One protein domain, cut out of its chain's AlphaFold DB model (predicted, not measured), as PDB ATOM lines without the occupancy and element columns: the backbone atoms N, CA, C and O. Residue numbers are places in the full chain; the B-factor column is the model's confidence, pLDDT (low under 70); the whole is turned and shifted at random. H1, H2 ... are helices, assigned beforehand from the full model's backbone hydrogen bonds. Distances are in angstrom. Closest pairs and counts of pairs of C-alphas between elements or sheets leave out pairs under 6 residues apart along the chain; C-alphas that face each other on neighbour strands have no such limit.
ATOM      1  N   LEU A  80      70.148  19.646 -29.639       46.50
ATOM      2  CA  LEU A  80      70.394  19.675 -28.188       46.50
ATOM      3  C   LEU A  80      71.849  19.319 -27.816       46.50
ATOM      4  O   LEU A  80      72.245  19.362 -26.651       46.50
ATOM      5  N   ASP A  81      72.643  18.998 -28.831       51.41
ATOM      6  CA  ASP A  81      73.934  18.331 -28.752       51.41
ATOM      7  C   ASP A  81      75.102  19.292 -28.940       51.41
ATOM      8  O   ASP A  81      76.229  18.978 -28.565       51.41
ATOM      9  N   TYR A  82      74.857  20.469 -29.523       44.38
ATOM     10  CA  TYR A  82      75.963  21.292 -29.999       44.38
ATOM     11  C   TYR A  82      76.635  22.108 -28.894       44.38
ATOM     12  O   TYR A  82      77.832  22.312 -28.966       44.38
ATOM     13  N   TYR A  83      75.919  22.586 -27.870       50.41
ATOM     14  CA  TYR A  83      76.481  23.571 -26.926       50.41
ATOM     15  C   TYR A  83      76.886  23.013 -25.554       50.41
ATOM     16  O   TYR A  83      77.766  23.582 -24.909       50.41
ATOM     17  N   GLY A  84      76.285  21.909 -25.101       56.00
ATOM     18  CA  GLY A  84      76.574  21.336 -23.780       56.00
ATOM     19  C   GLY A  84      77.914  20.595 -23.708       56.00
ATOM     20  O   GLY A  84      78.635  20.705 -22.714       56.00
ATOM     21  N   SER A  85      78.291  19.914 -24.793       63.69
ATOM     22  CA  SER A  85      79.572  19.210 -24.918       63.69
ATOM     23  C   SER A  85      80.766  20.164 -24.854       63.69
ATOM     24  O   SER A  85      81.715  19.887 -24.123       63.69
ATOM     25  N   TYR A  86      80.700  21.332 -25.511       67.06
ATOM     26  CA  TYR A  86      81.801  22.306 -25.509       67.06
ATOM     27  C   TYR A  86      82.128  22.844 -24.119       67.06
ATOM     28  O   TYR A  86      83.304  22.949 -23.785       67.06
ATOM     29  N   ASN A  87      81.115  23.157 -23.306       64.75
ATOM     30  CA  ASN A  87      81.345  23.633 -21.942       64.75
ATOM     31  C   ASN A  87      81.999  22.541 -21.077       64.75
ATOM     32  O   ASN A  87      82.959  22.793 -20.354       64.75
ATOM     33  N   SER A  88      81.529  21.295 -21.209       68.69
ATOM     34  CA  SER A  88      82.142  20.153 -20.522       68.69
ATOM     35  C   SER A  88      83.582  19.904 -20.984       68.69
ATOM     36  O   SER A  88      84.427  19.533 -20.170       68.69
ATOM     37  N   LEU A  89      83.871  20.121 -22.268       76.56
ATOM     38  CA  LEU A  89      85.195  19.934 -22.847       76.56
ATOM     39  C   LEU A  89      86.181  21.021 -22.389       76.56
ATOM     40  O   LEU A  89      87.308  20.691 -22.023       76.56
ATOM     41  N   SER A  90      85.760  22.291 -22.339       69.81
ATOM     42  CA  SER A  90      86.606  23.392 -21.853       69.81
ATOM     43  C   SER A  90      86.933  23.263 -20.367       69.81
ATOM     44  O   SER A  90      88.076  23.480 -19.973       69.81
ATOM     45  N   MET A  91      85.959  22.849 -19.547       71.88
ATOM     46  CA  MET A  91      86.199  22.599 -18.121       71.88
ATOM     47  C   MET A  91      87.191  21.453 -17.903       71.88
ATOM     48  O   MET A  91      88.057  21.532 -17.034       71.88
ATOM     49  N   TYR A  92      87.100  20.398 -18.714       76.81
ATOM     50  CA  TYR A  92      88.037  19.280 -18.645       76.81
ATOM     51  C   TYR A  92      89.453  19.674 -19.095       76.81
ATOM     52  O   TYR A  92      90.437  19.253 -18.486       76.81
ATOM     53  N   GLU A  93      89.585  20.524 -20.118       79.69
ATOM     54  CA  GLU A  93      90.885  21.066 -20.525       79.69
ATOM     55  C   GLU A  93      91.537  21.891 -19.404       79.69
ATOM     56  O   GLU A  93      92.723  21.724 -19.106       79.69
ATOM     57  N   GLU A  94      90.764  22.768 -18.761       72.50
ATOM     58  CA  GLU A  94      91.227  23.585 -17.641       72.50
ATOM     59  C   GLU A  94      91.644  22.716 -16.447       72.50
ATOM     60  O   GLU A  94      92.737  22.896 -15.905       72.50
ATOM     61  N   GLN A  95      90.850  21.694 -16.113       70.31
ATOM     62  CA  GLN A  95      91.187  20.707 -15.086       70.31
ATOM     63  C   GLN A  95      92.530  20.023 -15.376       70.31
ATOM     64  O   GLN A  95      93.393  19.939 -14.500       70.31
ATOM     65  N   LEU A  96      92.745  19.585 -16.617       74.81
ATOM     66  CA  LEU A  96      93.998  18.975 -17.058       74.81
ATOM     67  C   LEU A  96      95.199  19.934 -16.971       74.81
ATOM     68  O   LEU A  96      96.328  19.478 -16.790       74.81
ATOM     69  N   ARG A  97      94.994  21.250 -17.097       74.06
ATOM     70  CA  ARG A  97      96.051  22.264 -16.915       74.06
ATOM     71  C   ARG A  97      96.327  22.565 -15.440       74.06
ATOM     72  O   ARG A  97      97.467  22.860 -15.096       74.06
ATOM     73  N   MET A  98      95.305  22.496 -14.588       69.06
ATOM     74  CA  MET A  98      95.409  22.765 -13.150       69.06
ATOM     75  C   MET A  98      95.930  21.573 -12.342       69.06
ATOM     76  O   MET A  98      96.418  21.759 -11.227       69.06
ATOM     77  N   MET A  99      95.838  20.354 -12.876       71.44
ATOM     78  CA  MET A  99      96.345  19.159 -12.209       71.44
ATOM     79  C   MET A  99      97.865  19.217 -12.018       71.44
ATOM     80  O   MET A  99      98.652  18.971 -12.932       71.44
ATOM     81  N   GLN A 100      98.277  19.482 -10.782       62.66
ATOM     82  CA  GLN A 100      99.668  19.388 -10.363       62.66
ATOM     83  C   GLN A 100     100.032  17.905 -10.202       62.66
ATOM     84  O   GLN A 100      99.421  17.197  -9.406       62.66
ATOM     85  N   GLY A 101     101.000  17.419 -10.984       72.56
ATOM     86  CA  GLY A 101     101.511  16.045 -10.877       72.56
ATOM     87  C   GLY A 101     101.260  15.130 -12.078       72.56
ATOM     88  O   GLY A 101     101.678  13.977 -12.030       72.56
ATOM     89  N   ILE A 102     100.642  15.616 -13.161       79.00
ATOM     90  CA  ILE A 102     100.636  14.895 -14.443       79.00
ATOM     91  C   ILE A 102     101.678  15.455 -15.404       79.00
ATOM     92  O   ILE A 102     101.914  16.661 -15.467       79.00
ATOM     93  N   SER A 103     102.298  14.561 -16.172       85.50
ATOM     94  CA  SER A 103     103.194  14.963 -17.254       85.50
ATOM     95  C   SER A 103     102.405  15.564 -18.419       85.50
ATOM     96  O   SER A 103     101.230  15.250 -18.628       85.50
ATOM     97  N   GLU A 104     103.060  16.389 -19.235       77.69
ATOM     98  CA  GLU A 104     102.444  16.926 -20.450       77.69
ATOM     99  C   GLU A 104     102.008  15.816 -21.423       77.69
ATOM    100  O   GLU A 104     100.938  15.906 -22.024       77.69
ATOM    101  N   ALA A 105     102.784  14.733 -21.516       81.06
ATOM    102  CA  ALA A 105     102.429  13.562 -22.314       81.06
ATOM    103  C   ALA A 105     101.139  12.897 -21.811       81.06
ATOM    104  O   ALA A 105     100.262  12.549 -22.601       81.06
ATOM    105  N   GLU A 106     100.982  12.766 -20.493       78.56
ATOM    106  CA  GLU A 106      99.767  12.215 -19.898       78.56
ATOM    107  C   GLU A 106      98.562  13.147 -20.083       78.56
ATOM    108  O   GLU A 106      97.464  12.678 -20.390       78.56
ATOM    109  N   ARG A 107      98.768  14.462 -19.965       78.44
ATOM    110  CA  ARG A 107      97.750  15.476 -20.259       78.44
ATOM    111  C   ARG A 107      97.227  15.332 -21.688       78.44
ATOM    112  O   ARG A 107      96.017  15.275 -21.899       78.44
ATOM    113  N   LEU A 108      98.138  15.227 -22.658       81.94
ATOM    114  CA  LEU A 108      97.803  15.048 -24.072       81.94
ATOM    115  C   LEU A 108      97.104  13.712 -24.330       81.94
ATOM    116  O   LEU A 108      96.112  13.690 -25.053       81.94
ATOM    117  N   ALA A 109      97.556  12.618 -23.714       81.25
ATOM    118  CA  ALA A 109      96.909  11.313 -23.852       81.25
ATOM    119  C   ALA A 109      95.463  11.331 -23.324       81.25
ATOM    120  O   ALA A 109      94.545  10.836 -23.978       81.25
ATOM    121  N   ARG A 110      95.241  11.957 -22.163       80.25
ATOM    122  CA  ARG A 110      93.911  12.126 -21.555       80.25
ATOM    123  C   ARG A 110      93.004  13.043 -22.374       80.25
ATOM    124  O   ARG A 110      91.806  12.782 -22.478       80.25
ATOM    125  N   TRP A 111      93.569  14.091 -22.969       82.19
ATOM    126  CA  TRP A 111      92.856  14.966 -23.893       82.19
ATOM    127  C   TRP A 111      92.450  14.225 -25.170       82.19
ATOM    128  O   TRP A 111      91.279  14.228 -25.540       82.19
ATOM    129  N   GLN A 112      93.381  13.508 -25.800       79.06
ATOM    130  CA  GLN A 112      93.112  12.710 -26.998       79.06
ATOM    131  C   GLN A 112      92.042  11.645 -26.752       79.06
ATOM    132  O   GLN A 112      91.147  11.485 -27.578       79.06
ATOM    133  N   ALA A 113      92.086  10.960 -25.609       80.94
ATOM    134  CA  ALA A 113      91.073   9.974 -25.242       80.94
ATOM    135  C   ALA A 113      89.670  10.597 -25.102       80.94
ATOM    136  O   ALA A 113      88.685   9.994 -25.532       80.94
ATOM    137  N   ARG A 114      89.569  11.825 -24.572       84.12
ATOM    138  CA  ARG A 114      88.302  12.567 -24.515       84.12
ATOM    139  C   ARG A 114      87.816  12.977 -25.906       84.12
ATOM    140  O   ARG A 114      86.641  12.792 -26.202       84.12
ATOM    141  N   ILE A 115      88.698  13.462 -26.778       81.25
ATOM    142  CA  ILE A 115      88.329  13.803 -28.163       81.25
ATOM    143  C   ILE A 115      87.835  12.570 -28.927       81.25
ATOM    144  O   ILE A 115      86.799  12.635 -29.578       81.25
ATOM    145  N   GLN A 116      88.498  11.422 -28.780       80.69
ATOM    146  CA  GLN A 116      88.044  10.171 -29.396       80.69
ATOM    147  C   GLN A 116      86.650   9.747 -28.924       80.69
ATOM    148  O   GLN A 116      85.919   9.130 -29.686       80.69
ATOM    149  N   PHE A 117      86.283  10.045 -27.675       81.38
ATOM    150  CA  PHE A 117      84.936   9.793 -27.165       81.38
ATOM    151  C   PHE A 117      83.898  10.744 -27.789       81.38
ATOM    152  O   PHE A 117      82.809  10.311 -28.161       81.38
ATOM    153  N   GLU A 118      84.237  12.024 -27.943       77.88
ATOM    154  CA  GLU A 118      83.382  13.039 -28.581       77.88
ATOM    155  C   GLU A 118      83.143  12.728 -30.073       77.88
ATOM    156  O   GLU A 118      82.027  12.887 -30.570       77.88
ATOM    157  N   GLU A 119      84.167  12.222 -30.770       76.56
ATOM    158  CA  GLU A 119      84.118  11.850 -32.193       76.56
ATOM    159  C   GLU A 119      83.271  10.604 -32.496       76.56
ATOM    160  O   GLU A 119      82.913  10.391 -33.657       76.56
ATOM    161  N   LEU A 120      82.929   9.789 -31.489       68.56
ATOM    162  CA  LEU A 120      82.034   8.645 -31.682       68.56
ATOM    163  C   LEU A 120      80.658   9.095 -32.164       68.56
ATOM    164  O   LEU A 120      80.184  10.178 -31.812       68.56
ATOM    165  N   CYS A 121      79.985   8.237 -32.930       68.81
ATOM    166  CA  CYS A 121      78.578   8.463 -33.237       68.81
ATOM    167  C   CYS A 121      77.732   8.340 -31.956       68.81
ATOM    168  O   CYS A 121      78.159   7.727 -30.978       68.81
ATOM    169  N   GLU A 122      76.533   8.926 -31.942       68.31
ATOM    170  CA  GLU A 122      75.680   8.977 -30.745       68.31
ATOM    171  C   GLU A 122      75.427   7.592 -30.126       68.31
ATOM    172  O   GLU A 122      75.548   7.418 -28.915       68.31
ATOM    173  N   GLU A 123      75.134   6.599 -30.969       64.94
ATOM    174  CA  GLU A 123      74.823   5.227 -30.555       64.94
ATOM    175  C   GLU A 123      76.038   4.535 -29.921       64.94
ATOM    176  O   GLU A 123      75.955   3.971 -28.826       64.94
ATOM    177  N   GLU A 124      77.200   4.627 -30.569       66.69
ATOM    178  CA  GLU A 124      78.456   4.072 -30.057       66.69
ATOM    179  C   GLU A 124      78.930   4.808 -28.803       66.69
ATOM    180  O   GLU A 124      79.467   4.185 -27.885       66.69
ATOM    181  N   ARG A 125      78.709   6.124 -28.733       78.31
ATOM    182  CA  ARG A 125      79.072   6.954 -27.583       78.31
ATOM    183  C   ARG A 125      78.255   6.574 -26.356       78.31
ATOM    184  O   ARG A 125      78.837   6.366 -25.290       78.31
ATOM    185  N   ALA A 126      76.941   6.422 -26.510       68.44
ATOM    186  CA  ALA A 126      76.050   5.992 -25.439       68.44
ATOM    187  C   ALA A 126      76.407   4.579 -24.940       68.44
ATOM    188  O   ALA A 126      76.531   4.357 -23.734       68.44
ATOM    189  N   LEU A 127      76.666   3.640 -25.860       72.06
ATOM    190  CA  LEU A 127      77.107   2.282 -25.517       72.06
ATOM    191  C   LEU A 127      78.460   2.273 -24.800       72.06
ATOM    192  O   LEU A 127      78.634   1.551 -23.813       72.06
ATOM    193  N   ARG A 128      79.419   3.073 -25.276       75.62
ATOM    194  CA  ARG A 128      80.735   3.199 -24.645       75.62
ATOM    195  C   ARG A 128      80.614   3.804 -23.255       75.62
ATOM    196  O   ARG A 128      81.212   3.265 -22.335       75.62
ATOM    197  N   TYR A 129      79.818   4.858 -23.088       76.88
ATOM    198  CA  TYR A 129      79.575   5.477 -21.786       76.88
ATOM    199  C   TYR A 129      78.972   4.478 -20.795       76.88
ATOM    200  O   TYR A 129      79.471   4.350 -19.679       76.88
ATOM    201  N   ALA A 130      77.955   3.715 -21.212       73.44
ATOM    202  CA  ALA A 130      77.287   2.724 -20.370       73.44
ATOM    203  C   ALA A 130      78.232   1.608 -19.891       73.44
ATOM    204  O   ALA A 130      78.111   1.147 -18.759       73.44
ATOM    205  N   ARG A 131      79.191   1.198 -20.732       70.06
ATOM    206  CA  ARG A 131      80.183   0.154 -20.414       70.06
ATOM    207  C   ARG A 131      81.431   0.673 -19.696       70.06
ATOM    208  O   ARG A 131      82.208  -0.132 -19.194       70.06
ATOM    209  N   MET A 132      81.643   1.987 -19.687       78.06
ATOM    210  CA  MET A 132      82.795   2.630 -19.066       78.06
ATOM    211  C   MET A 132      82.707   2.536 -17.540       78.06
ATOM    212  O   MET A 132      81.651   2.811 -16.972       78.06
ATOM    213  N   ALA A 133      83.812   2.176 -16.887       75.12
ATOM    214  CA  ALA A 133      83.902   2.198 -15.428       75.12
ATOM    215  C   ALA A 133      83.861   3.643 -14.903       75.12
ATOM    216  O   ALA A 133      84.285   4.573 -15.598       75.12
ATOM    217  N   ASP A 134      83.384   3.845 -13.675       67.44
ATOM    218  CA  ASP A 134      83.264   5.185 -13.089       67.44
ATOM    219  C   ASP A 134      84.622   5.891 -12.982       67.44
ATOM    220  O   ASP A 134      84.722   7.085 -13.263       67.44
ATOM    221  N   GLU A 135      85.698   5.152 -12.712       68.19
ATOM    222  CA  GLU A 135      87.062   5.685 -12.674       68.19
ATOM    223  C   GLU A 135      87.528   6.185 -14.047       68.19
ATOM    224  O   GLU A 135      88.249   7.181 -14.150       68.19
ATOM    225  N   GLU A 136      87.112   5.518 -15.125       70.69
ATOM    226  CA  GLU A 136      87.418   5.944 -16.490       70.69
ATOM    227  C   GLU A 136      86.570   7.167 -16.874       70.69
ATOM    228  O   GLU A 136      87.100   8.120 -17.456       70.69
ATOM    229  N   ARG A 137      85.299   7.216 -16.447       73.38
ATOM    230  CA  ARG A 137      84.446   8.406 -16.607       73.38
ATOM    231  C   ARG A 137      85.044   9.609 -15.878       73.38
ATOM    232  O   ARG A 137      85.126  10.692 -16.455       73.38
ATOM    233  N   MET A 138      85.523   9.419 -14.650       70.38
ATOM    234  CA  MET A 138      86.254  10.433 -13.884       70.38
ATOM    235  C   MET A 138      87.503  10.905 -14.617       70.38
ATOM    236  O   MET A 138      87.714  12.106 -14.783       70.38
ATOM    237  N   ARG A 139      88.322   9.956 -15.083       75.25
ATOM    238  CA  ARG A 139      89.586  10.248 -15.761       75.25
ATOM    239  C   ARG A 139      89.383  11.074 -17.025       75.25
ATOM    240  O   ARG A 139      90.255  11.880 -17.327       75.25
ATOM    241  N   LEU A 140      88.269  10.869 -17.729       78.06
ATOM    242  CA  LEU A 140      87.912  11.564 -18.967       78.06
ATOM    243  C   LEU A 140      87.026  12.805 -18.759       78.06
ATOM    244  O   LEU A 140      86.585  13.401 -19.745       78.06
ATOM    245  N   GLY A 141      86.727  13.194 -17.512       73.31
ATOM    246  CA  GLY A 141      85.851  14.336 -17.216       73.31
ATOM    247  C   GLY A 141      84.408  14.136 -17.694       73.31
ATOM    248  O   GLY A 141      83.739  15.091 -18.092       73.31
ATOM    249  N   LEU A 142      83.962  12.881 -17.739       76.06
ATOM    250  CA  LEU A 142      82.632  12.424 -18.158       76.06
ATOM    251  C   LEU A 142      81.708  12.136 -16.961       76.06
ATOM    252  O   LEU A 142      80.623  11.586 -17.144       76.06
ATOM    253  N   TRP A 143      82.155  12.482 -15.750       64.69
ATOM    254  CA  TRP A 143      81.462  12.266 -14.478       64.69
ATOM    255  C   TRP A 143      81.056  13.593 -13.804       64.69
ATOM    256  O   TRP A 143      81.408  14.665 -14.304       64.69
ATOM    257  N   GLY A 144      80.317  13.531 -12.690       67.25
ATOM    258  CA  GLY A 144      79.889  14.693 -11.897       67.25
ATOM    259  C   GLY A 144      78.930  15.625 -12.645       67.25
ATOM    260  O   GLY A 144      77.961  15.172 -13.244       67.25
ATOM    261  N   ASP A 145      79.233  16.924 -12.657       59.81
ATOM    262  CA  ASP A 145      78.404  17.959 -13.301       59.81
ATOM    263  C   ASP A 145      78.627  18.068 -14.824       59.81
ATOM    264  O   ASP A 145      78.219  19.034 -15.473       59.81
ATOM    265  N   SER A 146      79.315  17.094 -15.427       66.62
ATOM    266  CA  SER A 146      79.557  17.097 -16.868       66.62
ATOM    267  C   SER A 146      78.262  16.892 -17.657       66.62
ATOM    268  O   SER A 146      77.381  16.111 -17.290       66.62
ATOM    269  N   TYR A 147      78.191  17.537 -18.824       72.00
ATOM    270  CA  TYR A 147      77.091  17.375 -19.777       72.00
ATOM    271  C   TYR A 147      76.782  15.900 -20.078       72.00
ATOM    272  O   TYR A 147      75.624  15.502 -20.156       72.00
ATOM    273  N   TRP A 148      77.821  15.068 -20.181       74.69
ATOM    274  CA  TRP A 148      77.695  13.641 -20.466       74.69
ATOM    275  C   TRP A 148      77.087  12.837 -19.317       74.69
ATOM    276  O   TRP A 148      76.359  11.882 -19.580       74.69
ATOM    277  N   THR A 149      77.306  13.250 -18.065       68.00
ATOM    278  CA  THR A 149      76.615  12.655 -16.909       68.00
ATOM    279  C   THR A 149      75.133  12.986 -16.939       68.00
ATOM    280  O   THR A 149      74.307  12.100 -16.750       68.00
ATOM    281  N   SER A 150      74.771  14.225 -17.276       66.56
ATOM    282  CA  SER A 150      73.362  14.594 -17.449       66.56
ATOM    283  C   SER A 150      72.706  13.845 -18.615       66.56
ATOM    284  O   SER A 150      71.559  13.415 -18.508       66.56
ATOM    285  N   ARG A 151      73.446  13.645 -19.714       70.81
ATOM    286  CA  ARG A 151      72.949  12.995 -20.932       70.81
ATOM    287  C   ARG A 151      72.803  11.476 -20.800       70.81
ATOM    288  O   ARG A 151      71.807  10.930 -21.260       70.81
ATOM    289  N   TYR A 152      73.774  10.793 -20.189       70.81
ATOM    290  CA  TYR A 152      73.837   9.322 -20.160       70.81
ATOM    291  C   TYR A 152      73.814   8.708 -18.749       70.81
ATOM    292  O   TYR A 152      73.549   7.516 -18.616       70.81
ATOM    293  N   GLY A 153      74.084   9.486 -17.696       62.09
ATOM    294  CA  GLY A 153      74.227   9.014 -16.311       62.09
ATOM    295  C   GLY A 153      72.928   8.917 -15.500       62.09
ATOM    296  O   GLY A 153      72.942   8.328 -14.424       62.09
ATOM    297  N   GLY A 154      71.805   9.434 -16.009       52.00
ATOM    298  CA  GLY A 154      70.481   9.264 -15.396       52.00
ATOM    299  C   GLY A 154      69.770  10.583 -15.113       52.00
ATOM    300  O   GLY A 154      70.038  11.252 -14.122       52.00
ATOM    301  N   GLY A 155      68.829  10.939 -15.989       43.72
ATOM    302  CA  GLY A 155      68.031  12.157 -15.842       43.72
ATOM    303  C   GLY A 155      67.328  12.623 -17.113       43.72
ATOM    304  O   GLY A 155      67.219  13.819 -17.326       43.72
TER     305      GLY A 155
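What this domain is: This is residues 80 to 155 of the 224 residues of an uncharacterized protein of Puccinia coronata f. sp. avenae (UniProt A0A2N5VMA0). Two long helices, H1 and H2, form a hairpin; the chain then turns through H3 at the hairpin's open end, H4 near H2, and H5, which returns to the beginning of H1. The printed part has 76 residues with five named helices, H1 to H5 in chain order, and no named strand: all helix. It is compact, with a radius of gyration of the C-alphas of 12.1 A and spans of 33 by 23 by 20 A.

Where its parts are: Find C-alpha 84 at (76.574, 21.336, -23.780); from there H1 runs 21.7 A to residue 98. H2, residues 104 to 118, is 21.1 A long. Next come H3, residues 122 to 131, 14.3 A, and H4, residues 134 to 139. H5, residues 147 to 152, ends at C-alpha 152, (73.837, 9.322, -20.160).

How they stand to each other: Look at Leu 96 and Arg 107: their C-alphas, 6.0 A apart, are the closest of the hairpin H1 and H2, which only just touch, with 3 pairs of C-alphas within 8 A, at a shallow tilt of 10 degrees, opposite ways. H5 touches H1 with the closest C-alphas, of Gly 84 and Tyr 147, 5.7 A apart. H3 and H5 only just touch, with 3 pairs within 8 A, the closest C-alphas being those of Ala 126 and Tyr 152, 6.6 A. H2 and H4 are close but not clearly touching, C-alphas 110 and 139 being closest at 7.5 A. In each helix every O i to N i+4 pair is within hydrogen-bond range.

The domain as a whole: The farthest C-alphas, of Leu 80 and Gly 101, are 35.8 A apart. The printed part has no cut and no long link. Mean pLDDT of the printed part is 71.1; 29 residues are under 70, among them 80 to 88.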